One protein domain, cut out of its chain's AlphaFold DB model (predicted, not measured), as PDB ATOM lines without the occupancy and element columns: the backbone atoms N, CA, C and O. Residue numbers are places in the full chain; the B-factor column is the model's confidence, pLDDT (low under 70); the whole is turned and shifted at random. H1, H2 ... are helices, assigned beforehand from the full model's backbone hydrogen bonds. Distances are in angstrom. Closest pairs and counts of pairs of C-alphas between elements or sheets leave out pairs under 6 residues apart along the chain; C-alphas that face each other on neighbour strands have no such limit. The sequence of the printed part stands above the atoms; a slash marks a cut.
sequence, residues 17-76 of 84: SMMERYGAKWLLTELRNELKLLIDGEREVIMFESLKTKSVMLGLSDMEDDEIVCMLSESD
ATOM      1  N   SER A  17     -61.755 -13.495 -12.308       85.00
ATOM      2  CA  SER A  17     -62.506 -14.542 -13.008       85.00
ATOM      3  C   SER A  17     -62.224 -15.946 -12.459       85.00
ATOM      4  O   SER A  17     -63.132 -16.772 -12.357       85.00
ATOM      5  N   MET A  18     -60.980 -16.223 -12.052       81.94
ATOM      6  CA  MET A  18     -60.608 -17.490 -11.420       81.94
ATOM      7  C   MET A  18     -61.221 -17.624 -10.024       81.94
ATOM      8  O   MET A  18     -61.711 -18.695  -9.667       81.94
ATOM      9  N   MET A  19     -61.250 -16.539  -9.246       86.31
ATOM     10  CA  MET A  19     -61.909 -16.507  -7.941       86.31
ATOM     11  C   MET A  19     -63.411 -16.749  -8.065       86.31
ATOM     12  O   MET A  19     -63.957 -17.509  -7.269       86.31
ATOM     13  N   GLU A  20     -64.067 -16.155  -9.063       89.19
ATOM     14  CA  GLU A  20     -65.494 -16.374  -9.321       89.19
ATOM     15  C   GLU A  20     -65.795 -17.834  -9.699       89.19
ATOM     16  O   GLU A  20     -66.786 -18.402  -9.244       89.19
ATOM     17  N   ARG A  21     -64.927 -18.469 -10.498       88.00
ATOM     18  CA  ARG A  21     -65.141 -19.839 -10.996       88.00
ATOM     19  C   ARG A  21     -64.754 -20.937 -10.011       88.00
ATOM     20  O   ARG A  21     -65.450 -21.946  -9.927       88.00
ATOM     21  N   TYR A  22     -63.641 -20.770  -9.305       85.12
ATOM     22  CA  TYR A  22     -63.013 -21.844  -8.528       85.12
ATOM     23  C   TYR A  22     -62.908 -21.536  -7.030       85.12
ATOM     24  O   TYR A  22     -62.728 -22.441  -6.213       85.12
ATOM     25  N   GLY A  23     -63.059 -20.267  -6.648       89.19
ATOM     26  CA  GLY A  23     -62.917 -19.807  -5.273       89.19
ATOM     27  C   GLY A  23     -61.460 -19.640  -4.831       89.19
ATOM     28  O   GLY A  23     -60.541 -20.309  -5.304       89.19
ATOM     29  N   ALA A  24     -61.255 -18.757  -3.852       84.69
ATOM     30  CA  ALA A  24     -59.924 -18.380  -3.366       84.69
ATOM     31  C   ALA A  24     -59.098 -19.572  -2.856       84.69
ATOM     32  O   ALA A  24     -57.896 -19.642  -3.086       84.69
ATOM     33  N   LYS A  25     -59.733 -20.546  -2.189       84.94
ATOM     34  CA  LYS A  25     -59.024 -21.713  -1.646       84.94
ATOM     35  C   LYS A  25     -58.425 -22.591  -2.747       84.94
ATOM     36  O   LYS A  25     -57.312 -23.084  -2.579       84.94
ATOM     37  N   TRP A  26     -59.161 -22.802  -3.838       88.50
ATOM     38  CA  TRP A  26     -58.671 -23.578  -4.975       88.50
ATOM     39  C   TRP A  26     -57.525 -22.840  -5.664       88.50
ATOM     40  O   TRP A  26     -56.459 -23.416  -5.837       88.50
ATOM     41  N   LEU A  27     -57.712 -21.544  -5.929       81.69
ATOM     42  CA  LEU A  27     -56.704 -20.702  -6.569       81.69
ATOM     43  C   LEU A  27     -55.386 -20.683  -5.781       81.69
ATOM     44  O   LEU A  27     -54.332 -20.931  -6.346       81.69
ATOM     45  N   LEU A  28     -55.442 -20.475  -4.464       81.25
ATOM     46  CA  LEU A  28     -54.254 -20.517  -3.604       81.25
ATOM     47  C   LEU A  28     -53.601 -21.902  -3.563       81.25
ATOM     48  O   LEU A  28     -52.387 -22.009  -3.407       81.25
ATOM     49  N   THR A  29     -54.400 -22.965  -3.672       82.56
ATOM     50  CA  THR A  29     -53.869 -24.331  -3.704       82.56
ATOM     51  C   THR A  29     -53.108 -24.577  -4.995       82.56
ATOM     52  O   THR A  29     -51.991 -25.086  -4.925       82.56
ATOM     53  N   GLU A  30     -53.667 -24.184  -6.142       84.38
ATOM     54  CA  GLU A  30     -52.979 -24.386  -7.414       84.38
ATOM     55  C   GLU A  30     -51.789 -23.469  -7.604       84.38
ATOM     56  O   GLU A  30     -50.723 -23.971  -7.939       84.38
ATOM     57  N   LEU A  31     -51.892 -22.188  -7.243       77.50
ATOM     58  CA  LEU A  31     -50.728 -21.297  -7.241       77.50
ATOM     59  C   LEU A  31     -49.597 -21.877  -6.393       77.50
ATOM     60  O   LEU A  31     -48.451 -21.924  -6.819       77.50
ATOM     61  N   ARG A  32     -49.908 -22.415  -5.209       77.56
ATOM     62  CA  ARG A  32     -48.898 -23.072  -4.375       77.56
ATOM     63  C   ARG A  32     -48.301 -24.315  -5.043       77.56
ATOM     64  O   ARG A  32     -47.125 -24.600  -4.836       77.56
ATOM     65  N   ASN A  33     -49.093 -25.099  -5.768       78.69
ATOM     66  CA  ASN A  33     -48.602 -26.295  -6.451       78.69
ATOM     67  C   ASN A  33     -47.726 -25.938  -7.655       78.69
ATOM     68  O   ASN A  33     -46.678 -26.553  -7.833       78.69
ATOM     69  N   GLU A  34     -48.116 -24.929  -8.428       76.94
ATOM     70  CA  GLU A  34     -47.342 -24.408  -9.553       76.94
ATOM     71  C   GLU A  34     -46.028 -23.781  -9.073       76.94
ATOM     72  O   GLU A  34     -44.962 -24.137  -9.568       76.94
ATOM     73  N   LEU A  35     -46.058 -22.957  -8.021       71.88
ATOM     74  CA  LEU A  35     -44.850 -22.372  -7.426       71.88
ATOM     75  C   LEU A  35     -43.909 -23.436  -6.839       71.88
ATOM     76  O   LEU A  35     -42.694 -23.305  -6.931       71.88
ATOM     77  N   LYS A  36     -44.429 -24.549  -6.307       73.00
ATOM     78  CA  LYS A  36     -43.576 -25.682  -5.898       73.00
ATOM     79  C   LYS A  36     -42.825 -26.317  -7.057       73.00
ATOM     80  O   LYS A  36     -41.745 -26.859  -6.841       73.00
ATOM     81  N   LEU A  37     -43.376 -26.279  -8.270       72.06
ATOM     82  CA  LEU A  37     -42.632 -26.719  -9.445       72.06
ATOM     83  C   LEU A  37     -41.461 -25.781  -9.722       72.06
ATOM     84  O   LEU A  37     -40.459 -26.265 -10.236       72.06
ATOM     85  N   LEU A  38     -41.557 -24.505  -9.325       69.19
ATOM     86  CA  LEU A  38     -40.519 -23.473  -9.445       69.19
ATOM     87  C   LEU A  38     -39.409 -23.562  -8.384       69.19
ATOM     88  O   LEU A  38     -38.292 -23.120  -8.644       69.19
ATOM     89  N   ILE A  39     -39.673 -24.200  -7.240       67.88
ATOM     90  CA  ILE A  39     -38.706 -24.350  -6.142       67.88
ATOM     91  C   ILE A  39     -37.450 -25.098  -6.598       67.88
ATOM     92  O   ILE A  39     -37.527 -26.166  -7.219       67.88
ATOM     93  N   ASP A  40     -36.280 -24.554  -6.266       66.31
ATOM     94  CA  ASP A  40     -35.023 -25.274  -6.410       66.31
ATOM     95  C   ASP A  40     -34.982 -26.456  -5.430       66.31
ATOM     96  O   ASP A  40     -35.109 -26.284  -4.215       66.31
ATOM     97  N   GLY A  41     -34.814 -27.669  -5.959       59.22
ATOM     98  CA  GLY A  41     -34.876 -28.905  -5.177       59.22
ATOM     99  C   GLY A  41     -33.793 -29.012  -4.101       59.22
ATOM    100  O   GLY A  41     -33.951 -29.798  -3.172       59.22
ATOM    101  N   GLU A  42     -32.720 -28.220  -4.203       60.38
ATOM    102  CA  GLU A  42     -31.669 -28.159  -3.182       60.38
ATOM    103  C   GLU A  42     -31.892 -27.086  -2.111       60.38
ATOM    104  O   GLU A  42     -31.321 -27.203  -1.026       60.38
ATOM    105  N   ARG A  43     -32.672 -26.032  -2.390       60.12
ATOM    106  CA  ARG A  43     -32.706 -24.834  -1.533       60.12
ATOM    107  C   ARG A  43     -34.078 -24.458  -0.979       60.12
ATOM    108  O   ARG A  43     -34.134 -23.531  -0.189       60.12
ATOM    109  N   GLU A  44     -35.151 -25.159  -1.345       68.44
ATOM    110  CA  GLU A  44     -36.539 -24.846  -0.942       68.44
ATOM    111  C   GLU A  44     -37.019 -23.422  -1.304       68.44
ATOM    112  O   GLU A  44     -38.148 -23.066  -0.986       68.44
ATOM    113  N   VAL A  45     -36.216 -22.655  -2.048       68.50
ATOM    114  CA  VAL A  45     -36.498 -21.279  -2.472       68.50
ATOM    115  C   VAL A  45     -36.480 -21.153  -3.994       68.50
ATOM    116  O   VAL A  45     -35.891 -21.983  -4.700       68.50
ATOM    117  N   ILE A  46     -37.120 -20.110  -4.516       74.88
ATOM    118  CA  ILE A  46     -37.091 -19.764  -5.942       74.88
ATOM    119  C   ILE A  46     -36.022 -18.686  -6.151       74.88
ATOM    120  O   ILE A  46     -36.170 -17.565  -5.676       74.88
ATOM    121  N   MET A  47     -34.951 -19.021  -6.871       75.75
ATOM    122  CA  MET A  47     -33.925 -18.067  -7.316       75.75
ATOM    123  C   MET A  47     -34.065 -17.788  -8.814       75.75
ATOM    124  O   MET A  47     -34.644 -18.596  -9.541       75.75
ATOM    125  N   PHE A  48     -33.462 -16.696  -9.292       79.19
ATOM    126  CA  PHE A  48     -33.464 -16.287 -10.705       79.19
ATOM    127  C   PHE A  48     -33.188 -17.430 -11.689       79.19
ATOM    128  O   PHE A  48     -33.976 -17.660 -12.600       79.19
ATOM    129  N   GLU A  49     -32.122 -18.201 -11.474       76.44
ATOM    130  CA  GLU A  49     -31.744 -19.304 -12.370       76.44
ATOM    131  C   GLU A  49     -32.784 -20.436 -12.398       76.44
ATOM    132  O   GLU A  49     -33.090 -21.003 -13.455       76.44
ATOM    133  N   SER A  50     -33.365 -20.750 -11.237       76.06
ATOM    134  CA  SER A  50     -34.412 -21.762 -11.098       76.06
ATOM    135  C   SER A  50     -35.701 -21.283 -11.758       76.06
ATOM    136  O   SER A  50     -36.307 -22.035 -12.519       76.06
ATOM    137  N   LEU A  51     -36.081 -20.022 -11.535       78.31
ATOM    138  CA  LEU A  51     -37.242 -19.397 -12.153       78.31
ATOM    139  C   LEU A  51     -37.083 -19.362 -13.675       78.31
ATOM    140  O   LEU A  51     -37.943 -19.885 -14.374       78.31
ATOM    141  N   LYS A  52     -35.952 -18.882 -14.197       80.94
ATOM    142  CA  LYS A  52     -35.651 -18.820 -15.636       80.94
ATOM    143  C   LYS A  52     -35.723 -20.189 -16.308       80.94
ATOM    144  O   LYS A  52     -36.453 -20.379 -17.280       80.94
ATOM    145  N   THR A  53     -35.029 -21.180 -15.753       77.81
ATOM    146  CA  THR A  53     -35.002 -22.540 -16.316       77.81
ATOM    147  C   THR A  53     -36.387 -23.185 -16.319       77.81
ATOM    148  O   THR A  53     -36.770 -23.874 -17.266       77.81
ATOM    149  N   LYS A  54     -37.162 -22.975 -15.254       76.06
ATOM    150  CA  LYS A  54     -38.464 -23.621 -15.087       76.06
ATOM    151  C   LYS A  54     -39.589 -22.870 -15.797       76.06
ATOM    152  O   LYS A  54     -40.533 -23.522 -16.229       76.06
ATOM    153  N   SER A  55     -39.452 -21.563 -16.018       75.31
ATOM    154  CA  SER A  55     -40.350 -20.765 -16.869       75.31
ATOM    155  C   SER A  55     -40.360 -21.311 -18.294       75.31
ATOM    156  O   SER A  55     -41.419 -21.629 -18.830       75.31
ATOM    157  N   VAL A  56     -39.176 -21.600 -18.848       77.75
ATOM    158  CA  VAL A  56     -39.046 -22.285 -20.145       77.75
ATOM    159  C   VAL A  56     -39.735 -23.658 -20.125       77.75
ATOM    160  O   VAL A  56     -40.405 -24.032 -21.086       77.75
ATOM    161  N   MET A  57     -39.630 -24.406 -19.020       71.31
ATOM    162  CA  MET A  57     -40.262 -25.727 -18.873       71.31
ATOM    163  C   MET A  57     -41.796 -25.664 -18.749       71.31
ATOM    164  O   MET A  57     -42.478 -26.611 -19.137       71.31
ATOM    165  N   LEU A  58     -42.334 -24.556 -18.236       71.25
ATOM    166  CA  LEU A  58     -43.770 -24.275 -18.140       71.25
ATOM    167  C   LEU A  58     -44.354 -23.693 -19.438       71.25
ATOM    168  O   LEU A  58     -45.549 -23.412 -19.498       71.25
ATOM    169  N   GLY A  59     -43.539 -23.544 -20.488       71.62
ATOM    170  CA  GLY A  59     -43.961 -22.970 -21.765       71.62
ATOM    171  C   GLY A  59     -43.962 -21.441 -21.790       71.62
ATOM    172  O   GLY A  59     -44.478 -20.861 -22.739       71.62
ATOM    173  N   LEU A  60     -43.364 -20.793 -20.786       73.00
ATOM    174  CA  LEU A  60     -43.113 -19.352 -20.736       73.00
ATOM    175  C   LEU A  60     -41.715 -19.064 -21.312       73.00
ATOM    176  O   LEU A  60     -40.825 -18.583 -20.616       73.00
ATOM    177  N   SER A  61     -41.482 -19.455 -22.569       67.44
ATOM    178  CA  SER A  61     -40.179 -19.304 -23.240       67.44
ATOM    179  C   SER A  61     -39.836 -17.871 -23.635       67.44
ATOM    180  O   SER A  61     -38.675 -17.596 -23.923       67.44
ATOM    181  N   ASP A  62     -40.840 -16.998 -23.672       73.38
ATOM    182  CA  ASP A  62     -40.729 -15.625 -24.172       73.38
ATOM    183  C   ASP A  62     -40.490 -14.617 -23.042       73.38
ATOM    184  O   ASP A  62     -40.584 -13.416 -23.258       73.38
ATOM    185  N   MET A  63     -40.204 -15.118 -21.838       74.00
ATOM    186  CA  MET A  63     -39.980 -14.299 -20.659       74.00
ATOM    187  C   MET A  63     -38.568 -13.712 -20.691       74.00
ATOM    188  O   MET A  63     -37.584 -14.459 -20.699       74.00
ATOM    189  N   GLU A  64     -38.474 -12.387 -20.734       81.00
ATOM    190  CA  GLU A  64     -37.193 -11.681 -20.764       81.00
ATOM    191  C   GLU A  64     -36.569 -11.617 -19.354       81.00
ATOM    192  O   GLU A  64     -37.232 -11.773 -18.322       81.00
ATOM    193  N   ASP A  65     -35.250 -11.419 -19.287       80.06
ATOM    194  CA  ASP A  65     -34.521 -11.416 -18.011       80.06
ATOM    195  C   ASP A  65     -34.974 -10.271 -17.084       80.06
ATOM    196  O   ASP A  65     -34.951 -10.422 -15.863       80.06
ATOM    197  N   ASP A  66     -35.409  -9.143 -17.645       78.94
ATOM    198  CA  ASP A  66     -35.968  -8.004 -16.916       78.94
ATOM    199  C   ASP A  66     -37.341  -8.310 -16.302       78.94
ATOM    200  O   ASP A  66     -37.577  -7.934 -15.155       78.94
ATOM    201  N   GLU A  67     -38.204  -9.062 -16.988       78.94
ATOM    202  CA  GLU A  67     -39.492  -9.520 -16.446       78.94
ATOM    203  C   GLU A  67     -39.298 -10.459 -15.248       78.94
ATOM    204  O   GLU A  67     -39.972 -10.323 -14.222       78.94
ATOM    205  N   ILE A  68     -38.330 -11.376 -15.335       78.12
ATOM    206  CA  ILE A  68     -37.983 -12.297 -14.242       78.12
ATOM    207  C   ILE A  68     -37.414 -11.520 -13.046       78.12
ATOM    208  O   ILE A  68     -37.759 -11.807 -11.897       78.12
ATOM    209  N   VAL A  69     -36.561 -10.519 -13.294       80.19
ATOM    210  CA  VAL A  69     -36.043  -9.633 -12.239       80.19
ATOM    211  C   VAL A  69     -37.174  -8.837 -11.592       80.19
ATOM    212  O   VAL A  69     -37.211  -8.752 -10.364       80.19
ATOM    213  N   CYS A  70     -38.117  -8.312 -12.379       78.75
ATOM    214  CA  CYS A  70     -39.287  -7.602 -11.866       78.75
ATOM    215  C   CYS A  70     -40.109  -8.508 -10.939       78.75
ATOM    216  O   CYS A  70     -40.352  -8.141  -9.790       78.75
ATOM    217  N   MET A  71     -40.425  -9.729 -11.380       78.44
ATOM    218  CA  MET A  71     -41.163 -10.712 -10.581       78.44
ATOM    219  C   MET A  71     -40.494 -11.039  -9.248       78.44
ATOM    220  O   MET A  71     -41.177 -11.129  -8.225       78.44
ATOM    221  N   LEU A  72     -39.171 -11.216  -9.249       78.12
ATOM    222  CA  LEU A  72     -38.421 -11.448  -8.019       78.12
ATOM    223  C   LEU A  72     -38.459 -10.207  -7.132       78.12
ATOM    224  O   LEU A  72     -38.767 -10.329  -5.958       78.12
ATOM    225  N   SER A  73     -38.222  -9.018  -7.686       76.94
ATOM    226  CA  SER A  73     -38.176  -7.774  -6.908       76.94
ATOM    227  C   SER A  73     -39.518  -7.377  -6.285       76.94
ATOM    228  O   SER A  73     -39.539  -6.802  -5.201       76.94
ATOM    229  N   GLU A  74     -40.636  -7.689  -6.942       78.94
ATOM    230  CA  GLU A  74     -41.977  -7.433  -6.407       78.94
ATOM    231  C   GLU A  74     -42.395  -8.465  -5.354       78.94
ATOM    232  O   GLU A  74     -43.195  -8.160  -4.467       78.94
ATOM    233  N   SER A  75     -41.870  -9.688  -5.458       74.88
ATOM    234  CA  SER A  75     -42.260 -10.814  -4.603       74.88
ATOM    235  C   SER A  75     -41.307 -11.038  -3.423       74.88
ATOM    236  O   SER A  75     -41.703 -11.660  -2.437       74.88
ATOM    237  N   ASP A  76     -40.073 -10.542  -3.511       80.50
ATOM    238  CA  ASP A  76     -39.051 -10.606  -2.467       80.50
ATOM    239  C   ASP A  76     -39.332  -9.544  -1.389       80.50
ATOM    240  O   ASP A  76     -39.025  -8.358  -1.531       80.50
TER     241      ASP A  76
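AT A GLANCE: This is residues 17 to 76 of the 84 residues of an uncharacterized protein of Gossypium aridum (UniProt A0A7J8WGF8). One long straight helix, H2, makes a stem that joins a short helix, H1, at one end to a small two-helix head, H3 and H4, at the other. H1 turns off from the start of H2 in a corner, with residues 20 to 25 sticking out free, while H3 is set crosswise at the far end of H2 and H4 packs on H3, away from H2. The printed part has 60 residues with four named helices, in the order H1, H2, H3, H4, and no named strand; the class is all helix. The whole is only just loose, close to compact, with a radius of gyration of the C-alphas of 12.8 A, and its C-alphas span 33 by 25 by 22 A.

HOW THE PARTS SIT: H2, residues 24 to 38, is the longest helix. With residues 37 to 38 alone it touches H3, residues 48 to 57; the closest C-alphas are those of Leu 38 and Leu 51, 5.9 A apart. The lines of H2 and H3 stand at 76 degrees, about perpendicular. H3 also touches H4, residues 65 to 75, where the closest C-alphas, those of Phe 48 and Ile 68, are 7.0 A apart. H3 and H4 run opposite ways at a steep tilt of 66 degrees. H2 and H4 are apart. Before H2 stands H1, residues 17 to 22, close to H2 but not clearly touching it: the closest C-alphas, those of Met 19 and Leu 27, are 6.8 A apart. The lines of H1 and H2 are about perpendicular, at 83 degrees. H1 is apart from H3 and from H4. In H1, H2, H3 and H4 every backbone O i to N i+4 pair is within hydrogen-bond range.

IN THESE COORDINATES: H2 runs from Ala 24, C-alpha at (-59.924, -18.380, -3.366), to Leu 38, C-alpha at (-40.519, -23.473, -9.445), 21.0 A from first to last C-alpha. H1, from Ser 17 to Tyr 22, measures 8.6 A and begins with C-alpha 17 at (-62.506, -14.542, -13.008). H3, from Phe 48 to Met 57, measures 14.2 A. H4, from Asp 65 to Ser 75, measures 15.5 A and ends with C-alpha 75 at (-42.260, -10.814, -4.603).

THE WHOLE: The two C-alphas farthest apart are those of Glu 20 and Glu 42, at 36.3 A; the first and last printed C-alphas, Ser 17 and Asp 76, are 26.0 A apart. The printed part has no cut. The link from H1 to H2 is tight, with 1 residue; those from H2 to H3, 9 residues, and from H3 to H4, 7 residues, are short. The mean pLDDT of the printed part is 76.9, and residues 38 to 45 and residue 61 are under 70; residue 38 belongs to H2.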